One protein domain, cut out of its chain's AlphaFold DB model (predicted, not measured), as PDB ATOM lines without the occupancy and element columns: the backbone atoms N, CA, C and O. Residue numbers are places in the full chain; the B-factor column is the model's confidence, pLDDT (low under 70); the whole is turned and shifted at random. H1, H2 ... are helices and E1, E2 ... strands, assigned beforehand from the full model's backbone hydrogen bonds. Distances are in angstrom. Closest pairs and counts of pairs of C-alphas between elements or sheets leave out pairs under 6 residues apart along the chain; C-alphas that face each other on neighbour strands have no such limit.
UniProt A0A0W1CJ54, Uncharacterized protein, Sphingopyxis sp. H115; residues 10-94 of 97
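Overview. This is residues 10 to 94 of the 97 residues of an uncharacterized protein of Sphingopyxis sp. H115 (UniProt A0A0W1CJ54). A single sheet of four short and long strands curls like part of a barrel, and one helix, H1, sticks out far from it on a thin link, as an arm. The stretches without named elements, residues 14 to 28 and 54 to 69, are long. The printed part has 85 residues, with E1, E2, E3, E4 and H1 in that order along the chain; the sheet runs E3, E2, E1, E4, antiparallel throughout, and the class is mixed, helices and strands. The whole is loose, with a radius of gyration of the C-alphas of 17.2 A; it spans 54 by 25 by 19 A, the arm making the length.

Arrangement. E1, residues 10 to 13, and E2, residues 29 to 41, form a hairpin: C-alphas 29 and 12 face each other at 4.5 A, and N 11 and O 30 are 2.8 A apart, within hydrogen-bond range. E2 bends by 94 degrees at residue 38; its pairing is staggered, with residues 29 to 31 beside E1 and 32 to 41 beside E3, residues 45 to 53. E2 and E3 are a hairpin too, with N 36 and O 50 at 2.8 A. E1, E2 and E3 make a meander, each strand the antiparallel neighbour of the one before. With E4, residues 70 to 72, they make a Greek key, a meander whose first strand is the antiparallel neighbour of the fourth; N 12 and O 71 are 2.8 A apart. Residues 50 to 51 of E3 also pair with 65 to 66, antiparallel. H1, residues 80 to 93, is not on the sheet; its O i to N i+4 pairs are within hydrogen-bond range.

Along the chain. E1 begins at C-alpha 10 (-9.846, 38.898, -17.228). E2 is 23.4 A long, E3 22.4 A and H1 20.0 A, ending at C-alpha 93 (-5.226, 58.396, 1.981).

Size, cuts and confidence. C-alphas 44 and 94 are farthest apart, 57.3 A. The printed part has no cut; E1 to E2 and E3 to E4 are long links. Residues 42 to 46 and 93 to 94 have pLDDT under 70.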
ATOM      1  N   LEU A  10     -10.375  40.083 -17.868       96.62
ATOM      2  CA  LEU A  10      -9.846  38.898 -17.228       96.62
ATOM      3  C   LEU A  10     -10.935  37.828 -17.193       96.62
ATOM      4  O   LEU A  10     -12.037  38.029 -16.669       96.62
ATOM      5  N   ALA A  11     -10.606  36.670 -17.751       96.38
ATOM      6  CA  ALA A  11     -11.480  35.521 -17.894       96.38
ATOM      7  C   ALA A  11     -10.973  34.358 -17.036       96.38
ATOM      8  O   ALA A  11      -9.957  33.735 -17.349       96.38
ATOM      9  N   LEU A  12     -11.707  34.029 -15.974       96.75
ATOM     10  CA  LEU A  12     -11.473  32.838 -15.164       96.75
ATOM     11  C   LEU A  12     -12.100  31.622 -15.847       96.75
ATOM     12  O   LEU A  12     -13.318  31.562 -16.011       96.75
ATOM     13  N   CYS A  13     -11.300  30.626 -16.213       96.38
ATOM     14  CA  CYS A  13     -11.812  29.357 -16.719       96.38
ATOM     15  C   CYS A  13     -12.528  28.596 -15.597       96.38
ATOM     16  O   CYS A  13     -11.921  28.260 -14.580       96.38
ATOM     17  N   ILE A  14     -13.813  28.296 -15.792       95.81
ATOM     18  CA  ILE A  14     -14.640  27.541 -14.835       95.81
ATOM     19  C   ILE A  14     -14.951  26.123 -15.331       95.81
ATOM     20  O   ILE A  14     -15.300  25.249 -14.545       95.81
ATOM     21  N   SER A  15     -14.807  25.860 -16.635       93.12
ATOM     22  CA  SER A  15     -15.051  24.541 -17.225       93.12
ATOM     23  C   SER A  15     -14.199  24.313 -18.473       93.12
ATOM     24  O   SER A  15     -14.235  25.094 -19.420       93.12
ATOM     25  N   ARG A  16     -13.475  23.192 -18.533       85.50
ATOM     26  CA  ARG A  16     -12.628  22.849 -19.686       85.50
ATOM     27  C   ARG A  16     -13.403  22.086 -20.761       85.50
ATOM     28  O   ARG A  16     -14.144  21.152 -20.469       85.50
ATOM     29  N   HIS A  17     -13.168  22.435 -22.026       87.56
ATOM     30  CA  HIS A  17     -13.550  21.604 -23.168       87.56
ATOM     31  C   HIS A  17     -12.415  20.636 -23.539       87.56
ATOM     32  O   HIS A  17     -11.248  21.020 -23.510       87.56
ATOM     33  N   ALA A  18     -12.741  19.409 -23.959       86.25
ATOM     34  CA  ALA A  18     -11.747  18.369 -24.263       86.25
ATOM     35  C   ALA A  18     -10.728  18.767 -25.351       86.25
ATOM     36  O   ALA A  18      -9.588  18.322 -25.320       86.25
ATOM     37  N   ARG A  19     -11.131  19.631 -26.294       86.25
ATOM     38  CA  ARG A  19     -10.265  20.126 -27.382       86.25
ATOM     39  C   ARG A  19      -9.405  21.334 -27.008       86.25
ATOM     40  O   ARG A  19      -8.618  21.775 -27.834       86.25
ATOM     41  N   TYR A  20      -9.581  21.911 -25.820       90.62
ATOM     42  CA  TYR A  20      -8.753  23.043 -25.416       90.62
ATOM     43  C   TYR A  20      -7.364  22.571 -24.967       90.62
ATOM     44  O   TYR A  20      -7.260  21.495 -24.354       90.62
ATOM     45  N   PRO A  21      -6.314  23.380 -25.220       92.06
ATOM     46  CA  PRO A  21      -4.977  23.136 -24.696       92.06
ATOM     47  C   PRO A  21      -5.005  22.869 -23.190       92.06
ATOM     48  O   PRO A  21      -5.844  23.414 -22.473       92.06
ATOM     49  N   ALA A  22      -4.068  22.058 -22.693       92.25
ATOM     50  CA  ALA A  22      -4.011  21.685 -21.276       92.25
ATOM     51  C   ALA A  22      -3.878  22.897 -20.332       92.25
ATOM     52  O   ALA A  22      -4.356  22.846 -19.200       92.25
ATOM     53  N   ALA A  23      -3.279  23.992 -20.813       92.81
ATOM     54  CA  ALA A  23      -3.187  25.255 -20.086       92.81
ATOM     55  C   ALA A  23      -4.566  25.881 -19.795       92.81
ATOM     56  O   ALA A  23      -4.745  26.513 -18.759       92.81
ATOM     57  N   VAL A  24      -5.566  25.653 -20.656       94.50
ATOM     58  CA  VAL A  24      -6.944  26.137 -20.483       94.50
ATOM     59  C   VAL A  24      -7.720  25.164 -19.596       94.50
ATOM     60  O   VAL A  24      -8.549  24.368 -20.044       94.50
ATOM     61  N   ARG A  25      -7.402  25.215 -18.302       95.19
ATOM     62  CA  ARG A  25      -7.972  24.379 -17.237       95.19
ATOM     63  C   ARG A  25      -8.770  25.217 -16.234       95.19
ATOM     64  O   ARG A  25      -8.504  26.415 -16.135       95.19
ATOM     65  N   PRO A  26      -9.712  24.619 -15.480       97.06
ATOM     66  CA  PRO A  26     -10.420  25.338 -14.428       97.06
ATOM     67  C   PRO A  26      -9.443  26.001 -13.448       97.06
ATOM     68  O   PRO A  26      -8.422  25.405 -13.099       97.06
ATOM     69  N   GLY A  27      -9.732  27.238 -13.050       96.25
ATOM     70  CA  GLY A  27      -8.874  28.051 -12.182       96.25
ATOM     71  C   GLY A  27      -7.820  28.890 -12.913       96.25
ATOM     72  O   GLY A  27      -7.257  29.799 -12.313       96.25
ATOM     73  N   ALA A  28      -7.554  28.634 -14.198       97.19
ATOM     74  CA  ALA A  28      -6.655  29.480 -14.980       97.19
ATOM     75  C   ALA A  28      -7.335  30.807 -15.358       97.19
ATOM     76  O   ALA A  28      -8.518  30.820 -15.709       97.19
ATOM     77  N   VAL A  29      -6.575  31.901 -15.307       97.00
ATOM     78  CA  VAL A  29      -7.025  33.249 -15.672       97.00
ATOM     79  C   VAL A  29      -6.338  33.671 -16.960       97.00
ATOM     80  O   VAL A  29      -5.131  33.489 -17.114       97.00
ATOM     81  N   PHE A  30      -7.110  34.247 -17.875       96.69
ATOM     82  CA  PHE A  30      -6.633  34.693 -19.178       96.69
ATOM     83  C   PHE A  30      -7.038  36.135 -19.444       96.69
ATOM     84  O   PHE A  30      -8.102  36.565 -19.007       96.69
ATOM     85  N   THR A  31      -6.220  36.860 -20.204       97.38
ATOM     86  CA  THR A  31      -6.568  38.207 -20.679       97.38
ATOM     87  C   THR A  31      -7.209  38.107 -22.056       97.38
ATOM     88  O   THR A  31      -6.617  37.525 -22.970       97.38
ATOM     89  N   VAL A  32      -8.406  38.662 -22.225       95.62
ATOM     90  CA  VAL A  32      -9.135  38.671 -23.495       95.62
ATOM     91  C   VAL A  32      -8.409  39.559 -24.505       95.62
ATOM     92  O   VAL A  32      -8.169  40.744 -24.281       95.62
ATOM     93  N   ARG A  33      -8.069  38.975 -25.653       95.38
ATOM     94  CA  ARG A  33      -7.470  39.653 -26.809       95.38
ATOM     95  C   ARG A  33      -8.526  40.117 -27.807       95.38
ATOM     96  O   ARG A  33      -8.366  41.174 -28.403       95.38
ATOM     97  N   ALA A  34      -9.562  39.311 -28.024       93.38
ATOM     98  CA  ALA A  34     -10.640  39.618 -28.957       93.38
ATOM     99  C   ALA A  34     -11.941  38.940 -28.526       93.38
ATOM    100  O   ALA A  34     -11.923  37.843 -27.963       93.38
ATOM    101  N   VAL A  35     -13.056  39.596 -28.843       92.94
ATOM    102  CA  VAL A  35     -14.415  39.104 -28.611       92.94
ATOM    103  C   VAL A  35     -15.079  38.908 -29.966       92.94
ATOM    104  O   VAL A  35     -15.113  39.819 -30.788       92.94
ATOM    105  N   ILE A  36     -15.584  37.703 -30.205       90.56
ATOM    106  CA  ILE A  36     -16.226  37.308 -31.455       90.56
ATOM    107  C   ILE A  36     -17.699  37.053 -31.141       90.56
ATOM    108  O   ILE A  36     -18.041  36.083 -30.461       90.56
ATOM    109  N   ALA A  37     -18.569  37.939 -31.619       88.19
ATOM    110  CA  ALA A  37     -20.011  37.775 -31.489       88.19
ATOM    111  C   ALA A  37     -20.538  36.750 -32.503       88.19
ATOM    112  O   ALA A  37     -20.002  36.625 -33.604       88.19
ATOM    113  N   ASN A  38     -21.623  36.056 -32.146       83.75
ATOM    114  CA  ASN A  38     -22.344  35.133 -33.030       83.75
ATOM    115  C   ASN A  38     -21.455  34.058 -33.681       83.75
ATOM    116  O   ASN A  38     -21.692  33.662 -34.823       83.75
ATOM    117  N   MET A  39     -20.440  33.566 -32.964       84.19
ATOM    118  CA  MET A  39     -19.586  32.495 -33.467       84.19
ATOM    119  C   MET A  39     -20.427  31.216 -33.615       84.19
ATOM    120  O   MET A  39     -21.011  30.771 -32.619       84.19
ATOM    121  N   PRO A  40     -20.505  30.609 -34.816       78.56
ATOM    122  CA  PRO A  40     -21.294  29.402 -35.025       78.56
ATOM    123  C   PRO A  40     -20.764  28.240 -34.182       78.56
ATOM    124  O   PRO A  40     -19.575  27.912 -34.240       78.56
ATOM    125  N   ASP A  41     -21.642  27.574 -33.430       73.00
ATOM    126  CA  ASP A  41     -21.288  26.294 -32.824       73.00
ATOM    127  C   ASP A  41     -21.322  25.217 -33.915       73.00
ATOM    128  O   ASP A  41     -22.380  24.796 -34.385       73.00
ATOM    129  N   VAL A  42     -20.135  24.762 -34.319       65.44
ATOM    130  CA  VAL A  42     -19.923  23.781 -35.397       65.44
ATOM    131  C   VAL A  42     -20.669  22.456 -35.146       65.44
ATOM    132  O   VAL A  42     -20.849  21.673 -36.074       65.44
ATOM    133  N   ARG A  43     -21.137  22.180 -33.917       64.31
ATOM    134  CA  ARG A  43     -21.945  20.989 -33.591       64.31
ATOM    135  C   ARG A  43     -23.463  21.192 -33.696       64.31
ATOM    136  O   ARG A  43     -24.207  20.355 -33.195       64.31
ATOM    137  N   GLY A  44     -23.927  22.269 -34.332       57.81
ATOM    138  CA  GLY A  44     -25.361  22.568 -34.463       57.81
ATOM    139  C   GLY A  44     -25.966  23.200 -33.207       57.81
ATOM    140  O   GLY A  44     -27.176  23.142 -33.001       57.81
ATOM    141  N   GLY A  45     -25.121  23.773 -32.350       66.00
ATOM    142  CA  GLY A  45     -25.559  24.578 -31.217       66.00
ATOM    143  C   GLY A  45     -25.948  25.997 -31.637       66.00
ATOM    144  O   GLY A  45     -25.709  26.428 -32.765       66.00
ATOM    145  N   GLN A  46     -26.529  26.743 -30.699       69.69
ATOM    146  CA  GLN A  46     -26.784  28.170 -30.889       69.69
ATOM    147  C   GLN A  46     -25.460  28.930 -31.020       69.69
ATOM    148  O   GLN A  46     -24.516  28.675 -30.265       69.69
ATOM    149  N   ALA A  47     -25.405  29.863 -31.972       81.19
ATOM    150  CA  ALA A  47     -24.289  30.789 -32.088       81.19
ATOM    151  C   ALA A  47     -24.137  31.580 -30.780       81.19
ATOM    152  O   ALA A  47     -25.125  31.898 -30.116       81.19
ATOM    153  N   GLY A  48     -22.902  31.881 -30.391       86.00
ATOM    154  CA  GLY A  48     -22.644  32.537 -29.113       86.00
ATOM    155  C   GLY A  48     -21.372  33.364 -29.107       86.00
ATOM    156  O   GLY A  48     -20.624  33.398 -30.085       86.00
ATOM    157  N   THR A  49     -21.127  34.033 -27.984       91.38
ATOM    158  CA  THR A  49     -19.898  34.798 -27.783       91.38
ATOM    159  C   THR A  49     -18.712  33.849 -27.636       91.38
ATOM    160  O   THR A  49     -18.738  32.887 -26.857       91.38
ATOM    161  N   ALA A  50     -17.653  34.127 -28.385       91.69
ATOM    162  CA  ALA A  50     -16.377  33.450 -28.258       91.69
ATOM    163  C   ALA A  50     -15.256  34.446 -27.958       91.69
ATOM    164  O   ALA A  50     -15.334  35.625 -28.299       91.69
ATOM    165  N   LEU A  51     -14.221  33.954 -27.291       93.25
ATOM    166  CA  LEU A  51     -13.089  34.717 -26.800       93.25
ATOM    167  C   LEU A  51     -11.811  34.171 -27.433       93.25
ATOM    168  O   LEU A  51     -11.669  32.957 -27.595       93.25
ATOM    169  N   ASN A  52     -10.873  35.068 -27.720       93.75
ATOM    170  CA  ASN A  52      -9.462  34.742 -27.901       93.75
ATOM    171  C   ASN A  52      -8.670  35.382 -26.766       93.75
ATOM    172  O   ASN A  52      -9.030  36.463 -26.296       93.75
ATOM    173  N   PHE A  53      -7.583  34.744 -26.349       95.00
ATOM    174  CA  PHE A  53      -6.778  35.201 -25.220       95.00
ATOM    175  C   PHE A  53      -5.375  35.619 -25.661       95.00
ATOM    176  O   PHE A  53      -4.874  35.168 -26.691       95.00
ATOM    177  N   ARG A  54      -4.741  36.503 -24.887       95.38
ATOM    178  CA  ARG A  54      -3.314  36.816 -25.037       95.38
ATOM    179  C   ARG A  54      -2.478  35.632 -24.572       95.38
ATOM    180  O   ARG A  54      -2.853  34.973 -23.607       95.38
ATOM    181  N   ASP A  55      -1.379  35.373 -25.274       93.12
ATOM    182  CA  ASP A  55      -0.390  34.340 -24.928       93.12
ATOM    183  C   ASP A  55      -0.963  32.915 -24.797       93.12
ATOM    184  O   ASP A  55      -0.359  32.027 -24.195       93.12
ATOM    185  N   VAL A  56      -2.129  32.671 -25.401       92.69
ATOM    186  CA  VAL A  56      -2.756  31.352 -25.510       92.69
ATOM    187  C   VAL A  56      -2.880  31.007 -26.995       92.69
ATOM    188  O   VAL A  56      -3.295  31.866 -27.773       92.69
ATOM    189  N   PRO A  57      -2.546  29.772 -27.415       91.19
ATOM    190  CA  PRO A  57      -2.647  29.375 -28.815       91.19
ATOM    191  C   PRO A  57      -4.058  29.557 -29.381       91.19
ATOM    192  O   PRO A  57      -5.024  29.070 -28.797       91.19
ATOM    193  N   ASP A  58      -4.172  30.181 -30.552       87.00
ATOM    194  CA  ASP A  58      -5.441  30.229 -31.276       87.00
ATOM    195  C   ASP A  58      -5.868  28.807 -31.686       87.00
ATOM    196  O   ASP A  58      -5.053  27.979 -32.102       87.00
ATOM    197  N   LEU A  59      -7.169  28.511 -31.607       86.06
ATOM    198  CA  LEU A  59      -7.711  27.192 -31.974       86.06
ATOM    199  C   LEU A  59      -7.880  27.010 -33.495       86.06
ATOM    200  O   LEU A  59      -8.331  25.954 -33.946       86.06
ATOM    201  N   GLY A  60      -7.525  28.028 -34.282       82.06
ATOM    202  CA  GLY A  60      -7.639  28.074 -35.738       82.06
ATOM    203  C   GLY A  60      -8.756  29.005 -36.235       82.06
ATOM    204  O   GLY A  60      -9.585  29.473 -35.461       82.06
ATOM    205  N   PRO A  61      -8.838  29.254 -37.554       74.00
ATOM    206  CA  PRO A  61      -9.694  30.294 -38.145       74.00
ATOM    207  C   PRO A  61     -11.206  30.053 -37.993       74.00
ATOM    208  O   PRO A  61     -12.011  30.926 -38.297       74.00
ATOM    209  N   ARG A  62     -11.610  28.854 -37.559       74.56
ATOM    210  CA  ARG A  62     -13.012  28.445 -37.377       74.56
ATOM    211  C   ARG A  62     -13.303  27.932 -35.965       74.56
ATOM    212  O   ARG A  62     -14.311  27.263 -35.754       74.56
ATOM    213  N   ALA A  63     -12.420  28.199 -35.005       79.56
ATOM    214  CA  ALA A  63     -12.588  27.766 -33.627       79.56
ATOM    215  C   ALA A  63     -12.095  28.844 -32.659       79.56
ATOM    216  O   ALA A  63     -11.069  29.473 -32.878       79.56
ATOM    217  N   ALA A  64     -12.830  29.025 -31.567       86.31
ATOM    218  CA  ALA A  64     -12.507  29.979 -30.515       86.31
ATOM    219  C   ALA A  64     -12.961  29.431 -29.155       86.31
ATOM    220  O   ALA A  64     -13.622  28.383 -29.069       86.31
ATOM    221  N   TYR A  65     -12.588  30.110 -28.074       91.69
ATOM    222  CA  TYR A  65     -12.951  29.700 -26.724       91.69
ATOM    223  C   TYR A  65     -14.374  30.162 -26.399       91.69
ATOM    224  O   TYR A  65     -14.680  31.344 -26.463       91.69
ATOM    225  N   CYS A  66     -15.277  29.245 -26.058       91.19
ATOM    226  CA  CYS A  66     -16.675  29.582 -25.798       91.19
ATOM    227  C   CYS A  66     -16.786  30.387 -24.500       91.19
ATOM    228  O   CYS A  66     -16.445  29.856 -23.442       91.19
ATOM    229  N   ALA A  67     -17.348  31.596 -24.560       92.50
ATOM    230  CA  ALA A  67     -17.463  32.499 -23.414       92.50
ATOM    231  C   ALA A  67     -18.146  31.855 -22.195       92.50
ATOM    232  O   ALA A  67     -17.663  32.000 -21.079       92.50
ATOM    233  N   ARG A  68     -19.180  31.025 -22.412       90.81
ATOM    234  CA  ARG A  68     -19.913  30.282 -21.359       90.81
ATOM    235  C   ARG A  68     -19.055  29.398 -20.441       90.81
ATOM    236  O   ARG A  68     -19.547  28.888 -19.440       90.81
ATOM    237  N   ARG A  69     -17.804  29.123 -20.819       92.56
ATOM    238  CA  ARG A  69     -16.845  28.319 -20.042       92.56
ATOM    239  C   ARG A  69     -15.962  29.159 -19.126       92.56
ATOM    240  O   ARG A  69     -15.136  28.601 -18.402       92.56
ATOM    241  N   PHE A  70     -16.144  30.474 -19.164       94.38
ATOM    242  CA  PHE A  70     -15.362  31.447 -18.433       94.38
ATOM    243  C   PHE A  70     -16.280  32.359 -17.628       94.38
ATOM    244  O   PHE A  70     -17.419  32.627 -18.006       94.38
ATOM    245  N   ARG A  71     -15.758  32.855 -16.511       95.00
ATOM    246  CA  ARG A  71     -16.370  33.917 -15.727       95.00
ATOM    247  C   ARG A  71     -15.528  35.178 -15.888       95.00
ATOM    248  O   ARG A  71     -14.318  35.124 -15.683       95.00
ATOM    249  N   LYS A  72     -16.157  36.293 -16.260       94.44
ATOM    250  CA  LYS A  72     -15.509  37.609 -16.242       94.44
ATOM    251  C   LYS A  72     -15.224  37.988 -14.792       94.44
ATOM    252  O   LYS A  72     -16.130  37.914 -13.962       94.44
ATOM    253  N   ILE A  73     -13.972  38.326 -14.500       94.00
ATOM    254  CA  ILE A  73     -13.528  38.759 -13.165       94.00
ATOM    255  C   ILE A  73     -12.979  40.188 -13.161       94.00
ATOM    256  O   ILE A  73     -12.682  40.710 -12.092       94.00
ATOM    257  N   THR A  74     -12.857  40.830 -14.329       91.06
ATOM    258  CA  THR A  74     -12.618  42.278 -14.388       91.06
ATOM    259  C   THR A  74     -13.807  42.998 -13.759       91.06
ATOM    260  O   THR A  74     -14.941  42.739 -14.187       91.06
ATOM    261  N   PRO A  75     -13.575  43.870 -12.760       81.19
ATOM    262  CA  PRO A  75     -14.624  44.708 -12.198       81.19
ATOM    263  C   PRO A  75     -15.310  45.521 -13.296       81.19
ATOM    264  O   PRO A  75     -14.691  45.882 -14.298       81.19
ATOM    265  N   GLY A  76     -16.598  45.804 -13.112       80.50
ATOM    266  CA  GLY A  76     -17.280  46.779 -13.957       80.50
ATOM    267  C   GLY A  76     -16.632  48.161 -13.845       80.50
ATOM    268  O   GLY A  76     -15.766  48.395 -13.000       80.50
ATOM    269  N   ALA A  77     -17.070  49.091 -14.696       80.69
ATOM    270  CA  ALA A  77     -16.839  50.498 -14.392       80.69
ATOM    271  C   ALA A  77     -17.478  50.808 -13.024       80.69
ATOM    272  O   ALA A  77     -18.559  50.265 -12.771       80.69
ATOM    273  N   PRO A  78     -16.832  51.633 -12.178       83.69
ATOM    274  CA  PRO A  78     -17.427  52.080 -10.926       83.69
ATOM    275  C   PRO A  78     -18.815  52.648 -11.198       83.69
ATOM    276  O   PRO A  78     -18.975  53.460 -12.117       83.69
ATOM    277  N   ASP A  79     -19.808  52.207 -10.436       87.56
ATOM    278  CA  ASP A  79     -21.079  52.918 -10.396       87.56
ATOM    279  C   ASP A  79     -20.966  54.188  -9.529       87.56
ATOM    280  O   ASP A  79     -19.881  54.553  -9.053       87.56
ATOM    281  N   ASP A  80     -22.070  54.920  -9.372       91.06
ATOM    282  CA  ASP A  80     -22.081  56.169  -8.601       91.06
ATOM    283  C   ASP A  80     -21.652  55.938  -7.142       91.06
ATOM    284  O   ASP A  80     -20.945  56.763  -6.561       91.06
ATOM    285  N   PHE A  81     -22.026  54.790  -6.566       91.19
ATOM    286  CA  PHE A  81     -21.670  54.430  -5.200       91.19
ATOM    287  C   PHE A  81     -20.189  54.056  -5.093       91.19
ATOM    288  O   PHE A  81     -19.483  54.568  -4.222       91.19
ATOM    289  N   ASP A  82     -19.690  53.217  -6.004       89.50
ATOM    290  CA  ASP A  82     -18.271  52.868  -6.077       89.50
ATOM    291  C   ASP A  82     -17.405  54.129  -6.232       89.50
ATOM    292  O   ASP A  82     -16.365  54.259  -5.583       89.50
ATOM    293  N   SER A  83     -17.848  55.078  -7.062       90.94
ATOM    294  CA  SER A  83     -17.149  56.343  -7.312       90.94
ATOM    295  C   SER A  83     -17.059  57.204  -6.050       90.94
ATOM    296  O   SER A  83     -15.973  57.675  -5.708       90.94
ATOM    297  N   GLU A  84     -18.163  57.355  -5.311       91.69
ATOM    298  CA  GLU A  84     -18.186  58.085  -4.035       91.69
ATOM    299  C   GLU A  84     -17.232  57.458  -3.005       91.69
ATOM    300  O   GLU A  84     -16.470  58.160  -2.333       91.69
ATOM    301  N   VAL A  85     -17.232  56.125  -2.903       90.19
ATOM    302  CA  VAL A  85     -16.368  55.384  -1.974       90.19
ATOM    303  C   VAL A  85     -14.892  55.534  -2.350       90.19
ATOM    304  O   VAL A  85     -14.056  55.748  -1.469       90.19
ATOM    305  N   ILE A  86     -14.555  55.444  -3.640       89.12
ATOM    306  CA  ILE A  86     -13.188  55.654  -4.137       89.12
ATOM    307  C   ILE A  86     -12.716  57.074  -3.809       89.12
ATOM    308  O   ILE A  86     -11.610  57.240  -3.286       89.12
ATOM    309  N   ASP A  87     -13.554  58.083  -4.047       91.12
ATOM    310  CA  ASP A  87     -13.243  59.477  -3.727       91.12
ATOM    311  C   ASP A  87     -13.027  59.682  -2.223       91.12
ATOM    312  O   ASP A  87     -12.095  60.383  -1.811       91.12
ATOM    313  N   LEU A  88     -13.854  59.054  -1.384       91.31
ATOM    314  CA  LEU A  88     -13.713  59.106   0.069       91.31
ATOM    315  C   LEU A  88     -12.394  58.465   0.526       91.31
ATOM    316  O   LEU A  88     -11.636  59.081   1.279       91.31
ATOM    317  N   MET A  89     -12.086  57.261   0.042       89.31
ATOM    318  CA  MET A  89     -10.845  56.555   0.374       89.31
ATOM    319  C   MET A  89      -9.604  57.307  -0.128       89.31
ATOM    320  O   MET A  89      -8.595  57.366   0.574       89.31
ATOM    321  N   GLY A  90      -9.684  57.939  -1.302       85.69
ATOM    322  CA  GLY A  90      -8.615  58.772  -1.855       85.69
ATOM    323  C   GLY A  90      -8.318  60.013  -1.007       85.69
ATOM    324  O   GLY A  90      -7.151  60.352  -0.807       85.69
ATOM    325  N   LYS A  91      -9.353  60.655  -0.451       79.44
ATOM    326  CA  LYS A  91      -9.214  61.794   0.478       79.44
ATOM    327  C   LYS A  91      -8.617  61.377   1.822       79.44
ATOM    328  O   LYS A  91      -7.758  62.074   2.350       79.44
ATOM    329  N   VAL A  92      -9.022  60.223   2.360       71.38
ATOM    330  CA  VAL A  92      -8.461  59.674   3.611       71.38
ATOM    331  C   VAL A  92      -6.986  59.299   3.443       71.38
ATOM    332  O   VAL A  92      -6.184  59.531   4.346       71.38
ATOM    333  N   ALA A  93      -6.608  58.759   2.282       68.06
ATOM    334  CA  ALA A  93      -5.226  58.396   1.981       68.06
ATOM    335  C   ALA A  93      -4.309  59.611   1.748       68.06
ATOM    336  O   ALA A  93      -3.090  59.477   1.866       68.06
ATOM    337  N   ASN A  94      -4.865  60.784   1.424       60.78
ATOM    338  CA  ASN A  94      -4.092  61.999   1.183       60.78
ATOM    339  C   ASN A  94      -4.799  63.242   1.766       60.78
ATOM    340  O   ASN A  94      -5.432  63.996   1.026       60.78
TER     341      ASN A  94